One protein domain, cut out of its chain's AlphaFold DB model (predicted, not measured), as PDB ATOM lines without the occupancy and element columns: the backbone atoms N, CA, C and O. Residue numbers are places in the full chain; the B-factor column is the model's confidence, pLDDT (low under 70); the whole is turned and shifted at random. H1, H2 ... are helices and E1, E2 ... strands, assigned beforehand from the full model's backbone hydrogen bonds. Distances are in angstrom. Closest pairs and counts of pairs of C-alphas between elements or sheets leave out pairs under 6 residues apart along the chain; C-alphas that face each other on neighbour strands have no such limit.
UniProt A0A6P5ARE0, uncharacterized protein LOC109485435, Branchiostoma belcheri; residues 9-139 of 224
ATOM      1  N   VAL A   9     122.723 144.397  81.185       42.84
ATOM      2  CA  VAL A   9     123.187 145.212  82.311       42.84
ATOM      3  C   VAL A   9     124.472 145.917  81.884       42.84
ATOM      4  O   VAL A   9     125.489 145.296  81.574       42.84
ATOM      5  N   ARG A  10     124.408 147.246  81.814       36.19
ATOM      6  CA  ARG A  10     125.549 148.104  81.493       36.19
ATOM      7  C   ARG A  10     126.353 148.309  82.777       36.19
ATOM      8  O   ARG A  10     125.941 149.087  83.632       36.19
ATOM      9  N   GLU A  11     127.479 147.615  82.932       41.78
ATOM     10  CA  GLU A  11     128.420 147.948  84.005       41.78
ATOM     11  C   GLU A  11     129.017 149.343  83.778       41.78
ATOM     12  O   GLU A  11     129.219 149.789  82.643       41.78
ATOM     13  N   THR A  12     129.366 150.011  84.877       41.38
ATOM     14  CA  THR A  12     129.971 151.352  84.945       41.38
ATOM     15  C   THR A  12     131.273 151.484  84.136       41.38
ATOM     16  O   THR A  12     131.732 152.594  83.886       41.38
ATOM     17  N   SER A  13     131.857 150.367  83.680       46.75
ATOM     18  CA  SER A  13     133.049 150.315  82.819       46.75
ATOM     19  C   SER A  13     132.747 150.367  81.308       46.75
ATOM     20  O   SER A  13     133.677 150.302  80.501       46.75
ATOM     21  N   GLY A  14     131.476 150.421  80.890       38.97
ATOM     22  CA  GLY A  14     131.087 150.433  79.472       38.97
ATOM     23  C   GLY A  14     131.159 149.070  78.766       38.97
ATOM     24  O   GLY A  14     130.881 148.991  77.569       38.97
ATOM     25  N   ARG A  15     131.480 147.986  79.486       41.12
ATOM     26  CA  ARG A  15     131.450 146.614  78.964       41.12
ATOM     27  C   ARG A  15     130.011 146.091  78.998       41.12
ATOM     28  O   ARG A  15     129.411 145.990  80.062       41.12
ATOM     29  N   GLN A  16     129.444 145.762  77.835       44.44
ATOM     30  CA  GLN A  16     128.203 144.984  77.776       44.44
ATOM     31  C   GLN A  16     128.533 143.542  78.157       44.44
ATOM     32  O   GLN A  16     129.053 142.785  77.336       44.44
ATOM     33  N   VAL A  17     128.269 143.182  79.411       52.03
ATOM     34  CA  VAL A  17     128.324 141.794  79.863       52.03
ATOM     35  C   VAL A  17     126.973 141.172  79.523       52.03
ATOM     36  O   VAL A  17     125.937 141.616  80.017       52.03
ATOM     37  N   ARG A  18     126.951 140.183  78.625       58.97
ATOM     38  CA  ARG A  18     125.750 139.359  78.443       58.97
ATOM     39  C   ARG A  18     125.752 138.348  79.575       58.97
ATOM     40  O   ARG A  18     126.501 137.379  79.528       58.97
ATOM     41  N   THR A  19     124.939 138.600  80.589       62.53
ATOM     42  CA  THR A  19     124.736 137.671  81.695       62.53
ATOM     43  C   THR A  19     123.783 136.567  81.252       62.53
ATOM     44  O   THR A  19     122.644 136.830  80.856       62.53
ATOM     45  N   VAL A  20     124.241 135.315  81.295       69.31
ATOM     46  CA  VAL A  20     123.314 134.181  81.273       69.31
ATOM     47  C   VAL A  20     122.696 134.081  82.677       69.31
ATOM     48  O   VAL A  20     123.432 134.078  83.669       69.31
ATOM     49  N   PRO A  21     121.354 134.046  82.799       75.75
ATOM     50  CA  PRO A  21     120.708 133.955  84.103       75.75
ATOM     51  C   PRO A  21     121.078 132.645  84.806       75.75
ATOM     52  O   PRO A  21     121.400 131.649  84.157       75.75
ATOM     53  N   ALA A  22     121.000 132.647  86.137       80.75
ATOM     54  CA  ALA A  22     121.181 131.434  86.926       80.75
ATOM     55  C   ALA A  22     120.232 130.317  86.441       80.75
ATOM     56  O   ALA A  22     119.071 130.604  86.118       80.75
ATOM     57  N   PRO A  23     120.689 129.050  86.399       84.94
ATOM     58  CA  PRO A  23     119.815 127.934  86.064       84.94
ATOM     59  C   PRO A  23     118.705 127.781  87.122       84.94
ATOM     60  O   PRO A  23     118.819 128.325  88.224       84.94
ATOM     61  N   PRO A  24     117.619 127.046  86.832       87.19
ATOM     62  CA  PRO A  24     116.582 126.763  87.823       87.19
ATOM     63  C   PRO A  24     117.143 126.088  89.081       87.19
ATOM     64  O   PRO A  24     118.147 125.376  89.023       87.19
ATOM     65  N   GLN A  25     116.475 126.272  90.221       84.06
ATOM     66  CA  GLN A  25     116.883 125.646  91.480       84.06
ATOM     67  C   GLN A  25     117.034 124.120  91.332       84.06
ATOM     68  O   GLN A  25     116.140 123.420  90.851       84.06
ATOM     69  N   GLY A  26     118.174 123.602  91.787       82.38
ATOM     70  CA  GLY A  26     118.552 122.190  91.716       82.38
ATOM     71  C   GLY A  26     119.081 121.738  90.352       82.38
ATOM     72  O   GLY A  26     119.423 120.558  90.198       82.38
ATOM     73  N   GLU A  27     119.157 122.641  89.373       88.19
ATOM     74  CA  GLU A  27     119.671 122.371  88.034       88.19
ATOM     75  C   GLU A  27     121.055 122.984  87.815       88.19
ATOM     76  O   GLU A  27     121.507 123.897  88.508       88.19
ATOM     77  N   CYS A  28     121.740 122.434  86.823       87.81
ATOM     78  CA  CYS A  28     123.022 122.883  86.322       87.81
ATOM     79  C   CYS A  28     122.905 123.213  84.840       87.81
ATOM     80  O   CYS A  28     122.017 122.715  84.152       87.81
ATOM     81  N   VAL A  29     123.839 124.007  84.337       87.81
ATOM     82  CA  VAL A  29     123.936 124.370  82.928       87.81
ATOM     83  C   VAL A  29     125.360 124.171  82.435       87.81
ATOM     84  O   VAL A  29     126.314 124.534  83.119       87.81
ATOM     85  N   HIS A  30     125.502 123.562  81.257       87.38
ATOM     86  CA  HIS A  30     126.773 123.477  80.538       87.38
ATOM     87  C   HIS A  30     126.920 124.694  79.629       87.38
ATOM     88  O   HIS A  30     126.003 125.002  78.867       87.38
ATOM     89  N   ILE A  31     128.048 125.393  79.740       83.44
ATOM     90  CA  ILE A  31     128.281 126.671  79.075       83.44
ATOM     91  C   ILE A  31     129.603 126.621  78.311       83.44
ATOM     92  O   ILE A  31     130.639 126.203  78.830       83.44
ATOM     93  N   THR A  32     129.554 127.133  77.083       82.00
ATOM     94  CA  THR A  32     130.727 127.489  76.285       82.00
ATOM     95  C   THR A  32     130.750 129.009  76.149       82.00
ATOM     96  O   THR A  32     129.832 129.584  75.563       82.00
ATOM     97  N   GLY A  33     131.768 129.671  76.688       75.44
ATOM     98  CA  GLY A  33     131.899 131.136  76.719       75.44
ATOM     99  C   GLY A  33     133.318 131.569  76.387       75.44
ATOM    100  O   GLY A  33     134.206 130.734  76.345       75.44
ATOM    101  N   GLY A  34     133.574 132.844  76.110       61.19
ATOM    102  CA  GLY A  34     134.928 133.261  75.743       61.19
ATOM    103  C   GLY A  34     135.175 134.745  75.926       61.19
ATOM    104  O   GLY A  34     134.521 135.569  75.294       61.19
ATOM    105  N   GLY A  35     136.134 135.079  76.791       57.56
ATOM    106  CA  GLY A  35     136.689 136.427  76.882       57.56
ATOM    107  C   GLY A  35     137.809 136.642  75.859       57.56
ATOM    108  O   GLY A  35     138.046 135.822  74.977       57.56
ATOM    109  N   THR A  36     138.578 137.718  76.025       55.00
ATOM    110  CA  THR A  36     139.790 137.995  75.227       55.00
ATOM    111  C   THR A  36     140.876 136.916  75.349       55.00
ATOM    112  O   THR A  36     141.799 136.889  74.545       55.00
ATOM    113  N   SER A  37     140.761 136.017  76.332       58.75
ATOM    114  CA  SER A  37     141.680 134.910  76.614       58.75
ATOM    115  C   SER A  37     141.347 133.590  75.901       58.75
ATOM    116  O   SER A  37     142.044 132.604  76.123       58.75
ATOM    117  N   GLY A  38     140.310 133.549  75.056       70.00
ATOM    118  CA  GLY A  38     139.904 132.350  74.311       70.00
ATOM    119  C   GLY A  38     138.607 131.714  74.815       70.00
ATOM    120  O   GLY A  38     137.883 132.305  75.617       70.00
ATOM    121  N   VAL A  39     138.295 130.521  74.296       76.56
ATOM    122  CA  VAL A  39     137.078 129.759  74.626       76.56
ATOM    123  C   VAL A  39     137.271 128.993  75.936       76.56
ATOM    124  O   VAL A  39     138.277 128.319  76.128       76.56
ATOM    125  N   HIS A  40     136.269 129.080  76.800       79.75
ATOM    126  CA  HIS A  40     136.136 128.423  78.091       79.75
ATOM    127  C   HIS A  40     134.912 127.507  78.085       79.75
ATOM    128  O   HIS A  40     133.871 127.845  77.514       79.75
ATOM    129  N   PHE A  41     135.022 126.378  78.773       82.00
ATOM    130  CA  PHE A  41     133.963 125.386  78.937       82.00
ATOM    131  C   PHE A  41     133.740 125.116  80.421       82.00
ATOM    132  O   PHE A  41     134.639 124.639  81.112       82.00
ATOM    133  N   TYR A  42     132.556 125.426  80.933       80.75
ATOM    134  CA  TYR A  42     132.280 125.365  82.367       80.75
ATOM    135  C   TYR A  42     130.838 124.950  82.656       80.75
ATOM    136  O   TYR A  42     129.995 124.876  81.761       80.75
ATOM    137  N   VAL A  43     130.579 124.613  83.919       86.12
ATOM    138  CA  VAL A  43     129.262 124.211  84.412       86.12
ATOM    139  C   VAL A  43     128.913 125.047  85.633       86.12
ATOM    140  O   VAL A  43     129.661 125.047  86.611       86.12
ATOM    141  N   CYS A  44     127.751 125.694  85.606       83.38
ATOM    142  CA  CYS A  44     127.210 126.405  86.762       83.38
ATOM    143  C   CYS A  44     125.966 125.683  87.286       83.38
ATOM    144  O   CYS A  44     125.126 125.259  86.498       83.38
ATOM    145  N   CYS A  45     125.844 125.531  88.607       85.25
ATOM    146  CA  CYS A  45     124.710 124.875  89.260       85.25
ATOM    147  C   CYS A  45     124.028 125.837  90.230       85.25
ATOM    148  O   CYS A  45     124.709 126.492  91.020       85.25
ATOM    149  N   ASN A  46     122.695 125.888  90.199       84.38
ATOM    150  CA  ASN A  46     121.914 126.667  91.149       84.38
ATOM    151  C   ASN A  46     121.450 125.770  92.295       84.38
ATOM    152  O   ASN A  46     120.569 124.929  92.134       84.38
ATOM    153  N   ASN A  47     122.042 125.973  93.468       78.62
ATOM    154  CA  ASN A  47     121.658 125.294  94.706       78.62
ATOM    155  C   ASN A  47     121.056 126.263  95.740       78.62
ATOM    156  O   ASN A  47     120.925 125.891  96.906       78.62
ATOM    157  N   CYS A  48     120.734 127.491  95.336       78.56
ATOM    158  CA  CYS A  48     120.056 128.455  96.192       78.56
ATOM    159  C   CYS A  48     118.573 128.106  96.313       78.56
ATOM    160  O   CYS A  48     117.993 127.481  95.423       78.56
ATOM    161  N   ASP A  49     117.963 128.499  97.424       74.81
ATOM    162  CA  ASP A  49     116.513 128.436  97.574       74.81
ATOM    163  C   ASP A  49     115.805 129.560  96.794       74.81
ATOM    164  O   ASP A  49     116.440 130.421  96.176       74.81
ATOM    165  N   GLU A  50     114.471 129.565  96.831       64.94
ATOM    166  CA  GLU A  50     113.630 130.571  96.165       64.94
ATOM    167  C   GLU A  50     113.882 132.014  96.652       64.94
ATOM    168  O   GLU A  50     113.438 132.961  96.004       64.94
ATOM    169  N   SER A  51     114.601 132.201  97.766       60.41
ATOM    170  CA  SER A  51     114.938 133.514  98.335       60.41
ATOM    171  C   SER A  51     116.353 133.980  97.982       60.41
ATOM    172  O   SER A  51     116.804 134.999  98.507       60.41
ATOM    173  N   GLY A  52     117.073 133.253  97.119       63.44
ATOM    174  CA  GLY A  52     118.488 133.532  96.867       63.44
ATOM    175  C   GLY A  52     119.351 133.267  98.103       63.44
ATOM    176  O   GLY A  52     120.325 133.978  98.340       63.44
ATOM    177  N   GLY A  53     118.952 132.292  98.926       64.94
ATOM    178  CA  GLY A  53     119.659 131.906 100.138       64.94
ATOM    179  C   GLY A  53     121.075 131.393  99.869       64.94
ATOM    180  O   GLY A  53     121.435 131.027  98.751       64.94
ATOM    181  N   ASN A  54     121.886 131.334 100.927       65.69
ATOM    182  CA  ASN A  54     123.248 130.816 100.827       65.69
ATOM    183  C   ASN A  54     123.221 129.344 100.385       65.69
ATOM    184  O   ASN A  54     122.587 128.525 101.057       65.69
ATOM    185  N   PRO A  55     123.908 128.975  99.291       65.38
ATOM    186  CA  PRO A  55     123.882 127.608  98.799       65.38
ATOM    187  C   PRO A  55     124.459 126.648  99.849       65.38
ATOM    188  O   PRO A  55     125.552 126.859 100.374       65.38
ATOM    189  N   THR A  56     123.749 125.548 100.130       60.66
ATOM    190  CA  THR A  56     124.163 124.524 101.114       60.66
ATOM    191  C   THR A  56     125.524 123.907 100.783       60.66
ATOM    192  O   THR A  56     126.257 123.458 101.661       60.66
ATOM    193  N   CYS A  57     125.870 123.882  99.499       64.19
ATOM    194  CA  CYS A  57     127.219 123.645  99.035       64.19
ATOM    195  C   CYS A  57     127.600 124.783  98.092       64.19
ATOM    196  O   CYS A  57     127.122 124.867  96.962       64.19
ATOM    197  N   ASP A  58     128.525 125.620  98.537       51.06
ATOM    198  CA  ASP A  58     129.141 126.679  97.731       51.06
ATOM    199  C   ASP A  58     130.140 126.109  96.704       51.06
ATOM    200  O   ASP A  58     131.093 126.753  96.273       51.06
ATOM    201  N   ARG A  59     129.963 124.835  96.326       50.25
ATOM    202  CA  ARG A  59     130.786 124.183  95.315       50.25
ATOM    203  C   ARG A  59     130.259 124.600  93.960       50.25
ATOM    204  O   ARG A  59     129.634 123.821  93.244       50.25
ATOM    205  N   THR A  60     130.548 125.850  93.625       52.34
ATOM    206  CA  THR A  60     130.750 126.336  92.268       52.34
ATOM    207  C   THR A  60     131.446 125.233  91.482       52.34
ATOM    208  O   THR A  60     132.655 125.036  91.602       52.34
ATOM    209  N   THR A  61     130.679 124.426  90.745       51.59
ATOM    210  CA  THR A  61     131.227 123.215  90.120       51.59
ATOM    211  C   THR A  61     131.908 123.539  88.792       51.59
ATOM    212  O   THR A  61     131.932 122.696  87.904       51.59
ATOM    213  N   TYR A  62     132.477 124.750  88.669       59.75
ATOM    214  CA  TYR A  62     133.890 124.925  88.337       59.75
ATOM    215  C   TYR A  62     134.344 126.417  88.320       59.75
ATOM    216  O   TYR A  62     133.612 127.306  87.890       59.75
ATOM    217  N   GLN A  63     135.572 126.677  88.797       49.84
ATOM    218  CA  GLN A  63     136.269 127.969  88.888       49.84
ATOM    219  C   GLN A  63     137.355 128.008  87.798       49.84
ATOM    220  O   GLN A  63     138.328 127.272  87.910       49.84
ATOM    221  N   GLY A  64     137.146 128.795  86.737       44.56
ATOM    222  CA  GLY A  64     137.936 128.797  85.494       44.56
ATOM    223  C   GLY A  64     139.464 128.787  85.622       44.56
ATOM    224  O   GLY A  64     140.024 129.244  86.609       44.56
ATOM    225  N   ALA A  65     140.159 128.310  84.580       41.53
ATOM    226  CA  ALA A  65     141.625 128.323  84.486       41.53
ATOM    227  C   ALA A  65     142.224 129.735  84.364       41.53
ATOM    228  O   ALA A  65     143.442 129.897  84.409       41.53
ATOM    229  N   SER A  66     141.393 130.766  84.207       45.22
ATOM    230  CA  SER A  66     141.817 132.151  84.379       45.22
ATOM    231  C   SER A  66     141.426 132.622  85.778       45.22
ATOM    232  O   SER A  66     140.483 132.101  86.359       45.22
ATOM    233  N   ALA A  67     142.077 133.653  86.311       48.41
ATOM    234  CA  ALA A  67     141.700 134.276  87.586       48.41
ATOM    235  C   ALA A  67     140.242 134.823  87.645       48.41
ATOM    236  O   ALA A  67     139.876 135.496  88.608       48.41
ATOM    237  N   GLY A  68     139.416 134.580  86.621       54.19
ATOM    238  CA  GLY A  68     138.012 134.949  86.542       54.19
ATOM    239  C   GLY A  68     137.080 134.002  87.304       54.19
ATOM    240  O   GLY A  68     137.217 132.778  87.288       54.19
ATOM    241  N   ARG A  69     136.066 134.594  87.937       67.44
ATOM    242  CA  ARG A  69     134.877 133.889  88.419       67.44
ATOM    243  C   ARG A  69     133.909 133.786  87.236       67.44
ATOM    244  O   ARG A  69     133.484 134.804  86.714       67.44
ATOM    245  N   TYR A  70     133.664 132.569  86.744       76.12
ATOM    246  CA  TYR A  70     132.765 132.319  85.601       76.12
ATOM    247  C   TYR A  70     131.358 131.952  86.055       76.12
ATOM    248  O   TYR A  70     130.385 132.292  85.397       76.12
ATOM    249  N   CYS A  71     131.268 131.271  87.193       78.69
ATOM    250  CA  CYS A  71     130.018 131.026  87.878       78.69
ATOM    251  C   CYS A  71     129.973 131.936  89.105       78.69
ATOM    252  O   CYS A  71     130.778 131.785  90.029       78.69
ATOM    253  N   GLY A  72     129.044 132.878  89.069       73.50
ATOM    254  CA  GLY A  72     128.681 133.743  90.170       73.50
ATOM    255  C   GLY A  72     127.778 133.056  91.185       73.50
ATOM    256  O   GLY A  72     127.569 131.836  91.181       73.50
ATOM    257  N   HIS A  73     127.206 133.877  92.059       76.50
ATOM    258  CA  HIS A  73     126.270 133.427  93.081       76.50
ATOM    259  C   HIS A  73     125.071 132.682  92.460       76.50
ATOM    260  O   HIS A  73     124.571 133.060  91.400       76.50
ATOM    261  N   CYS A  74     124.636 131.591  93.099       78.94
ATOM    262  CA  CYS A  74     123.563 130.709  92.613       78.94
ATOM    263  C   CYS A  74     123.766 130.143  91.194       78.94
ATOM    264  O   CYS A  74     122.803 129.767  90.532       78.94
ATOM    265  N   GLY A  75     125.009 130.074  90.707       80.25
ATOM    266  CA  GLY A  75     125.301 129.563  89.370       80.25
ATOM    267  C   GLY A  75     124.951 130.532  88.240       80.25
ATOM    268  O   GLY A  75     124.800 130.089  87.103       80.25
ATOM    269  N   ALA A  76     124.816 131.830  88.534       79.75
ATOM    270  CA  ALA A  76     124.758 132.866  87.507       79.75
ATOM    271  C   ALA A  76     126.029 132.844  86.647       79.75
ATOM    272  O   ALA A  76     127.120 132.594  87.155       79.75
ATOM    273  N   ASP A  77     125.910 133.117  85.354       80.06
ATOM    274  CA  ASP A  77     127.077 133.210  84.483       80.06
ATOM    275  C   ASP A  77     127.685 134.615  84.517       80.06
ATOM    276  O   ASP A  77     127.072 135.597  84.094       80.06
ATOM    277  N   GLU A  78     128.932 134.686  84.965       78.56
ATOM    278  CA  GLU A  78     129.775 135.886  84.960       78.56
ATOM    279  C   GLU A  78     130.798 135.851  83.800       78.56
ATOM    280  O   GLU A  78     131.545 136.805  83.569       78.56
ATOM    281  N   GLY A  79     130.827 134.755  83.030       73.88
ATOM    282  CA  GLY A  79     131.818 134.463  81.995       73.88
ATOM    283  C   GLY A  79     131.491 134.949  80.579       73.88
ATOM    284  O   GLY A  79     132.331 134.782  79.691       73.88
ATOM    285  N   ASN A  80     130.325 135.568  80.349       73.62
ATOM    286  CA  ASN A  80     129.785 135.876  79.011       73.62
ATOM    287  C   ASN A  80     129.622 134.619  78.132       73.62
ATOM    288  O   ASN A  80     130.106 134.551  76.996       73.62
ATOM    289  N   GLY A  81     128.966 133.605  78.679       71.94
ATOM    290  CA  GLY A  81     128.614 132.361  78.018       71.94
ATOM    291  C   GLY A  81     127.688 132.529  76.814       71.94
ATOM    292  O   GLY A  81     126.983 133.527  76.647       71.94
ATOM    293  N   LYS A  82     127.663 131.512  75.948       70.94
ATOM    294  CA  LYS A  82     126.646 131.389  74.896       70.94
ATOM    295  C   LYS A  82     125.275 131.064  75.505       70.94
ATOM    296  O   LYS A  82     125.180 130.337  76.484       70.94
ATOM    297  N   LEU A  83     124.212 131.551  74.857       63.22
ATOM    298  CA  LEU A  83     122.810 131.394  75.284       63.22
ATOM    299  C   LEU A  83     122.188 130.022  74.965       63.22
ATOM    300  O   LEU A  83     121.058 129.762  75.370       63.22
ATOM    301  N   GLU A  84     122.875 129.144  74.232       69.50
ATOM    302  CA  GLU A  84     122.387 127.783  73.967       69.50
ATOM    303  C   GLU A  84     122.623 126.895  75.192       69.50
ATOM    304  O   GLU A  84     123.589 126.136  75.270       69.50
ATOM    305  N   LEU A  85     121.745 127.043  76.182       73.81
ATOM    306  CA  LEU A  85     121.882 126.397  77.480       73.81
ATOM    307  C   LEU A  85     121.316 124.983  77.461       73.81
ATOM    308  O   LEU A  85     120.148 124.759  77.140       73.81
ATOM    309  N   GLN A  86     122.137 124.028  77.884       84.06
ATOM    310  CA  GLN A  86     121.696 122.662  78.138       84.06
ATOM    311  C   GLN A  86     121.601 122.453  79.646       84.06
ATOM    312  O   GLN A  86     122.614 122.220  80.310       84.06
ATOM    313  N   HIS A  87     120.379 122.559  80.173       89.81
ATOM    314  CA  HIS A  87     120.098 122.314  81.583       89.81
ATOM    315  C   HIS A  87     120.125 120.820  81.908       89.81
ATOM    316  O   HIS A  87     119.733 119.979  81.093       89.81
ATOM    317  N   PHE A  88     120.590 120.480  83.105       90.81
ATOM    318  CA  PHE A  88     120.645 119.106  83.589       90.81
ATOM    319  C   PHE A  88     120.589 119.033  85.113       90.81
ATOM    320  O   PHE A  88     120.820 120.014  85.815       90.81
ATOM    321  N   LYS A  89     120.300 117.842  85.644       90.81
ATOM    322  CA  LYS A  89     120.215 117.593  87.089       90.81
ATOM    323  C   LYS A  89     121.349 116.687  87.534       90.81
ATOM    324  O   LYS A  89     121.702 115.743  86.838       90.81
ATOM    325  N   CYS A  90     121.880 116.947  88.728       87.62
ATOM    326  CA  CYS A  90     122.969 116.154  89.308       87.62
ATOM    327  C   CYS A  90     122.653 115.621  90.715       87.62
ATOM    328  O   CYS A  90     123.546 115.302  91.489       87.62
ATOM    329  N   GLY A  91     121.370 115.535  91.085       84.19
ATOM    330  CA  GLY A  91     120.964 114.998  92.389       84.19
ATOM    331  C   GLY A  91     121.384 115.858  93.590       84.19
ATOM    332  O   GLY A  91     121.595 115.313  94.675       84.19
ATOM    333  N   GLY A  92     121.501 117.176  93.396       82.31
ATOM    334  CA  GLY A  92     121.903 118.148  94.417       82.31
ATOM    335  C   GLY A  92     123.385 118.072  94.801       82.31
ATOM    336  O   GLY A  92     124.189 117.417  94.138       82.31
ATOM    337  N   CYS A  93     123.736 118.719  95.914       81.12
ATOM    338  CA  CYS A  93     125.112 118.898  96.392       81.12
ATOM    339  C   CYS A  93     125.950 117.616  96.487       81.12
ATOM    340  O   CYS A  93     127.110 117.585  96.069       81.12
ATOM    341  N   ALA A  94     125.364 116.550  97.038       82.38
ATOM    342  CA  ALA A  94     126.061 115.280  97.211       82.38
ATOM    343  C   ALA A  94     126.393 114.629  95.860       82.38
ATOM    344  O   ALA A  94     127.488 114.097  95.679       82.38
ATOM    345  N   GLY A  95     125.467 114.689  94.897       84.94
ATOM    346  CA  GLY A  95     125.707 114.135  93.570       84.94
ATOM    347  C   GLY A  95     126.704 114.959  92.760       84.94
ATOM    348  O   GLY A  95     127.609 114.370  92.175       84.94
ATOM    349  N   GLN A  96     126.617 116.291  92.821       84.75
ATOM    350  CA  GLN A  96     127.599 117.193  92.203       84.75
ATOM    351  C   GLN A  96     129.013 116.911  92.724       84.75
ATOM    352  O   GLN A  96     129.920 116.680  91.932       84.75
ATOM    353  N   SER A  97     129.189 116.835  94.048       83.25
ATOM    354  CA  SER A  97     130.503 116.599  94.665       83.25
ATOM    355  C   SER A  97     131.109 115.253  94.266       83.25
ATOM    356  O   SER A  97     132.285 115.195  93.917       83.25
ATOM    357  N   GLN A  98     130.310 114.182  94.272       86.06
ATOM    358  CA  GLN A  98     130.795 112.848  93.908       86.06
ATOM    359  C   GLN A  98     131.168 112.755  92.422       86.06
ATOM    360  O   GLN A  98     132.193 112.167  92.067       86.06
ATOM    361  N   VAL A  99     130.348 113.336  91.540       87.75
ATOM    362  CA  VAL A  99     130.658 113.372  90.107       87.75
ATOM    363  C   VAL A  99     131.908 114.218  89.873       87.75
ATOM    364  O   VAL A  99     132.812 113.753  89.187       87.75
ATOM    365  N   GLN A 100     132.018 115.392  90.500       85.31
ATOM    366  CA  GLN A 100     133.179 116.278  90.382       85.31
ATOM    367  C   GLN A 100     134.485 115.577  90.771       85.31
ATOM    368  O   GLN A 100     135.459 115.646  90.025       85.31
ATOM    369  N   GLU A 101     134.510 114.877  91.907       85.06
ATOM    370  CA  GLU A 101     135.681 114.112  92.349       85.06
ATOM    371  C   GLU A 101     136.096 113.064  91.308       85.06
ATOM    372  O   GLU A 101     137.272 112.946  90.961       85.06
ATOM    373  N   THR A 102     135.112 112.375  90.730       87.25
ATOM    374  CA  THR A 102     135.346 111.396  89.665       87.25
ATOM    375  C   THR A 102     135.911 112.056  88.402       87.25
ATOM    376  O   THR A 102     136.876 111.555  87.830       87.25
ATOM    377  N   CYS A 103     135.367 113.206  87.990       86.44
ATOM    378  CA  CYS A 103     135.849 113.968  86.830       86.44
ATOM    379  C   CYS A 103     137.291 114.446  87.027       86.44
ATOM    380  O   CYS A 103     138.107 114.346  86.115       86.44
ATOM    381  N   ASN A 104     137.609 114.947  88.222       84.69
ATOM    382  CA  ASN A 104     138.944 115.435  88.562       84.69
ATOM    383  C   ASN A 104     139.983 114.316  88.570       84.69
ATOM    384  O   ASN A 104     141.130 114.556  88.204       84.69
ATOM    385  N   LYS A 105     139.594 113.104  88.976       86.94
ATOM    386  CA  LYS A 105     140.466 111.929  88.917       86.94
ATOM    387  C   LYS A 105     140.709 111.480  87.475       86.94
ATOM    388  O   LYS A 105     141.849 111.215  87.115       86.94
ATOM    389  N   GLU A 106     139.654 111.411  86.666       87.00
ATOM    390  CA  GLU A 106     139.721 110.931  85.278       87.00
ATOM    391  C   GLU A 106     140.485 111.898  84.356       87.00
ATOM    392  O   GLU A 106     141.276 111.490  83.507       87.00
ATOM    393  N   TYR A 107     140.275 113.203  84.546       84.75
ATOM    394  CA  TYR A 107     140.839 114.262  83.708       84.75
ATOM    395  C   TYR A 107     141.756 115.191  84.498       84.75
ATOM    396  O   TYR A 107     141.755 116.401  84.282       84.75
ATOM    397  N   SER A 108     142.568 114.632  85.396       83.31
ATOM    398  CA  SER A 108     143.514 115.399  86.221       83.31
ATOM    399  C   SER A 108     144.549 116.187  85.406       83.31
ATOM    400  O   SER A 108     145.175 117.106  85.924       83.31
ATOM    401  N   TRP A 109     144.757 115.803  84.144       79.69
ATOM    402  CA  TRP A 109     145.681 116.434  83.200       79.69
ATOM    403  C   TRP A 109     145.065 117.630  82.455       79.69
ATOM    404  O   TRP A 109     145.798 118.448  81.901       79.69
ATOM    405  N   VAL A 110     143.734 117.742  82.422       74.06
ATOM    406  CA  VAL A 110     143.048 118.868  81.785       74.06
ATOM    407  C   VAL A 110     143.132 120.063  82.715       74.06
ATOM    408  O   VAL A 110     142.656 119.991  83.845       74.06
ATOM    409  N   PHE A 111     143.633 121.196  82.219       67.56
ATOM    410  CA  PHE A 111     143.361 122.475  82.869       67.56
ATOM    411  C   PHE A 111     141.860 122.721  82.796       67.56
ATOM    412  O   PHE A 111     141.320 122.849  81.687       67.56
ATOM    413  N   PRO A 112     141.159 122.743  83.936       61.03
ATOM    414  CA  PRO A 112     139.718 122.807  83.863       61.03
ATOM    415  C   PRO A 112     139.300 124.157  83.233       61.03
ATOM    416  O   PRO A 112     140.068 125.116  83.188       61.03
ATOM    417  N   GLY A 113     138.157 124.221  82.551       64.06
ATOM    418  CA  GLY A 113     137.773 125.422  81.790       64.06
ATOM    419  C   GLY A 113     138.391 125.544  80.406       64.06
ATOM    420  O   GLY A 113     137.716 126.018  79.502       64.06
ATOM    421  N   ALA A 114     139.625 125.087  80.201       72.75
ATOM    422  CA  ALA A 114     140.289 125.189  78.900       72.75
ATOM    423  C   ALA A 114     139.860 124.082  77.922       72.75
ATOM    424  O   ALA A 114     140.015 124.230  76.711       72.75
ATOM    425  N   CYS A 115     139.313 122.974  78.435       82.06
ATOM    426  CA  CYS A 115     138.872 121.855  77.615       82.06
ATOM    427  C   CYS A 115     137.452 121.406  77.947       82.06
ATOM    428  O   CYS A 115     137.074 121.233  79.107       82.06
ATOM    429  N   TRP A 116     136.680 121.156  76.893       86.69
ATOM    430  CA  TRP A 116     135.278 120.768  76.981       86.69
ATOM    431  C   TRP A 116     135.078 119.375  77.595       86.69
ATOM    432  O   TRP A 116     134.026 119.128  78.187       86.69
ATOM    433  N   VAL A 117     136.081 118.491  77.497       88.94
ATOM    434  CA  VAL A 117     135.992 117.070  77.881       88.94
ATOM    435  C   VAL A 117     135.499 116.905  79.317       88.94
ATOM    436  O   VAL A 117     134.530 116.185  79.548       88.94
ATOM    437  N   TRP A 118     136.086 117.644  80.262       88.62
ATOM    438  CA  TRP A 118     135.682 117.594  81.668       88.62
ATOM    439  C   TRP A 118     134.219 118.020  81.855       88.62
ATOM    440  O   TRP A 118     133.433 117.329  82.498       88.62
ATOM    441  N   SER A 119     133.831 119.148  81.252       87.25
ATOM    442  CA  SER A 119     132.498 119.740  81.422       87.25
ATOM    443  C   SER A 119     131.375 118.871  80.842       87.25
ATOM    444  O   SER A 119     130.311 118.741  81.452       87.25
ATOM    445  N   ILE A 120     131.627 118.217  79.703       89.00
ATOM    446  CA  ILE A 120     130.678 117.279  79.094       89.00
ATOM    447  C   ILE A 120     130.603 115.979  79.889       89.00
ATOM    448  O   ILE A 120     129.501 115.492  80.144       89.00
ATOM    449  N   PHE A 121     131.741 115.454  80.340       89.94
ATOM    450  CA  PHE A 121     131.763 114.270  81.189       89.94
ATOM    451  C   PHE A 121     130.980 114.490  82.489       89.94
ATOM    452  O   PHE A 121     130.124 113.675  82.840       89.94
ATOM    453  N   PHE A 122     131.183 115.634  83.150       89.62
ATOM    454  CA  PHE A 122     130.422 116.020  84.337       89.62
ATOM    455  C   PHE A 122     128.915 116.021  84.062       89.62
ATOM    456  O   PHE A 122     128.150 115.360  84.768       89.62
ATOM    457  N   LYS A 123     128.480 116.707  82.996       90.50
ATOM    458  CA  LYS A 123     127.070 116.770  82.591       90.50
ATOM    459  C   LYS A 123     126.471 115.380  82.370       90.50
ATOM    460  O   LYS A 123     125.402 115.070  82.903       90.50
ATOM    461  N   ASN A 124     127.144 114.549  81.586       91.50
ATOM    462  CA  ASN A 124     126.661 113.223  81.223       91.50
ATOM    463  C   ASN A 124     126.532 112.310  82.450       91.50
ATOM    464  O   ASN A 124     125.494 111.680  82.672       91.50
ATOM    465  N   ARG A 125     127.540 112.325  83.322       90.75
ATOM    466  CA  ARG A 125     127.557 111.502  84.533       90.75
ATOM    467  C   ARG A 125     126.551 111.979  85.582       90.75
ATOM    468  O   ARG A 125     125.916 111.160  86.248       90.75
ATOM    469  N   CYS A 126     126.317 113.288  85.668       90.56
ATOM    470  CA  CYS A 126     125.212 113.853  86.440       90.56
ATOM    471  C   CYS A 126     123.845 113.359  85.946       90.56
ATOM    472  O   CYS A 126     123.037 112.902  86.758       90.56
ATOM    473  N   ASN A 127     123.609 113.380  84.630       90.00
ATOM    474  CA  ASN A 127     122.366 112.878  84.041       90.00
ATOM    475  C   ASN A 127     122.133 111.400  84.369       90.00
ATOM    476  O   ASN A 127     121.041 111.046  84.822       90.00
ATOM    477  N   LYS A 128     123.156 110.551  84.219       87.75
ATOM    478  CA  LYS A 128     123.063 109.128  84.575       87.75
ATOM    479  C   LYS A 128     122.710 108.930  86.041       87.75
ATOM    480  O   LYS A 128     121.763 108.212  86.361       87.75
ATOM    481  N   ARG A 129     123.423 109.612  86.937       85.44
ATOM    482  CA  ARG A 129     123.175 109.526  88.378       85.44
ATOM    483  C   ARG A 129     121.754 109.957  88.736       85.44
ATOM    484  O   ARG A 129     121.094 109.316  89.553       85.44
ATOM    485  N   PHE A 130     121.279 111.051  88.143       83.94
ATOM    486  CA  PHE A 130     119.918 111.524  88.366       83.94
ATOM    487  C   PHE A 130     118.886 110.485  87.906       83.94
ATOM    488  O   PHE A 130     117.946 110.198  88.645       83.94
ATOM    489  N   GLN A 131     119.097 109.862  86.743       82.44
ATOM    490  CA  GLN A 131     118.242 108.781  86.247       82.44
ATOM    491  C   GLN A 131     118.256 107.552  87.166       82.44
ATOM    492  O   GLN A 131     117.189 107.024  87.473       82.44
ATOM    493  N   GLN A 132     119.428 107.127  87.648       82.62
ATOM    494  CA  GLN A 132     119.561 106.012  88.594       82.62
ATOM    495  C   GLN A 132     118.795 106.281  89.887       82.62
ATOM    496  O   GLN A 132     117.996 105.450  90.308       82.62
ATOM    497  N   LYS A 133     118.950 107.475  90.473       77.12
ATOM    498  CA  LYS A 133     118.216 107.855  91.688       77.12
ATOM    499  C   LYS A 133     116.702 107.938  91.457       77.12
ATOM    500  O   LYS A 133     115.941 107.598  92.353       77.12
ATOM    501  N   ALA A 134     116.266 108.399  90.285       73.31
ATOM    502  CA  ALA A 134     114.847 108.545  89.965       73.31
ATOM    503  C   ALA A 134     114.144 107.213  89.654       73.31
ATOM    504  O   ALA A 134     112.928 107.125  89.803       73.31
ATOM    505  N   ARG A 135     114.881 106.203  89.179       73.94
ATOM    506  CA  ARG A 135     114.307 104.952  88.654       73.94
ATOM    507  C   ARG A 135     114.806 103.687  89.357       73.94
ATOM    508  O   ARG A 135     114.419 102.602  88.942       73.94
ATOM    509  N   SER A 136     115.669 103.814  90.367       71.19
ATOM    510  CA  SER A 136     116.390 102.694  90.994       71.19
ATOM    511  C   SER A 136     117.036 101.758  89.963       71.19
ATOM    512  O   SER A 136     117.005 100.541  90.109       71.19
ATOM    513  N   LEU A 137     117.563 102.340  88.880       68.06
ATOM    514  CA  LEU A 137     118.220 101.588  87.812       68.06
ATOM    515  C   LEU A 137     119.589 101.090  88.262       68.06
ATOM    516  O   LEU A 137     120.247 101.729  89.085       68.06
ATOM    517  N   ASP A 138     120.010  99.990  87.647       67.38
ATOM    518  CA  ASP A 138     121.301  99.360  87.884       67.38
ATOM    519  C   ASP A 138     122.469 100.344  87.679       67.38
ATOM    520  O   ASP A 138     122.440 101.201  86.775       67.38
ATOM    521  N   SER A 139     123.488 100.252  88.538       68.12
ATOM    522  CA  SER A 139     124.635 101.167  88.496       68.12
ATOM    523  C   SER A 139     125.460 100.995  87.225       68.12
ATOM    524  O   SER A 139     126.046 101.974  86.753       68.12
TER     525      SER A 139
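This is residues 9 to 139 of the 224 residues of the protein "uncharacterized protein LOC109485435" of Branchiostoma belcheri (UniProt A0A6P5ARE0). A small three-stranded sheet has a long helix, H2, lying along one of its faces, and H1 packs on H2 at a slant. A tail without a named element, residues 9 to 26, leads into the sheet, and a long looping stretch, residues 46 to 85, folds back close to it. The 131 printed residues hold E1, E2, E3, H1 and H2 in chain order; the sheet, E2 E1 E3, is antiparallel. The class is mixed, helices and strands, though under half of the residues are in named elements. The whole is compact, with a radius of gyration of the C-alphas of 14.7 A, and spans 52 by 38 by 23 A.

E1, residues 27 to 35, bends by 53 degrees at residue 32 and forms a hairpin with E2, residues 38 to 45, antiparallel at 161 degrees, with N 40 and O 33 2.7 A apart. On the other side of E1 is E3, residues 86 to 89, antiparallel at 142 degrees, with N 28 and O 88 2.8 A apart. H1, residues 92 to 106, and H2, residues 116 to 135, form a helical hairpin and touch at a steep tilt of 45 degrees, opposite ways; their closest C-alphas, of Cys 103 and Trp 118, are 6.3 A apart. Both are on the sheet E2 E1 E3, an arrangement in two layers, with helices on one face of a sheet. H2 is over E2 and E1, at a height of 8.4 A over the sheet, and runs along the strands, at 15 degrees to E2 on the local plane. In H1 and H2 every O i to N i+4 pair is within hydrogen-bond range.

E1 begins at C-alpha 27, (119.671, 122.371, 88.034), and measures 24.7 A; E2 measures 22.6 A. H1 measures 21.3 A. H2 measures 28.7 A and ends at C-alpha 135, (114.307, 104.952, 88.654).

The C-alphas farthest apart, of Thr 12 and Asp 138, are 52.8 A apart. The printed part has no cut; the link from E2 to E3 is long, 40 residues. Mean pLDDT of the printed part is 73.6; residues 9 to 20 and 50 to 69 are among those under 70.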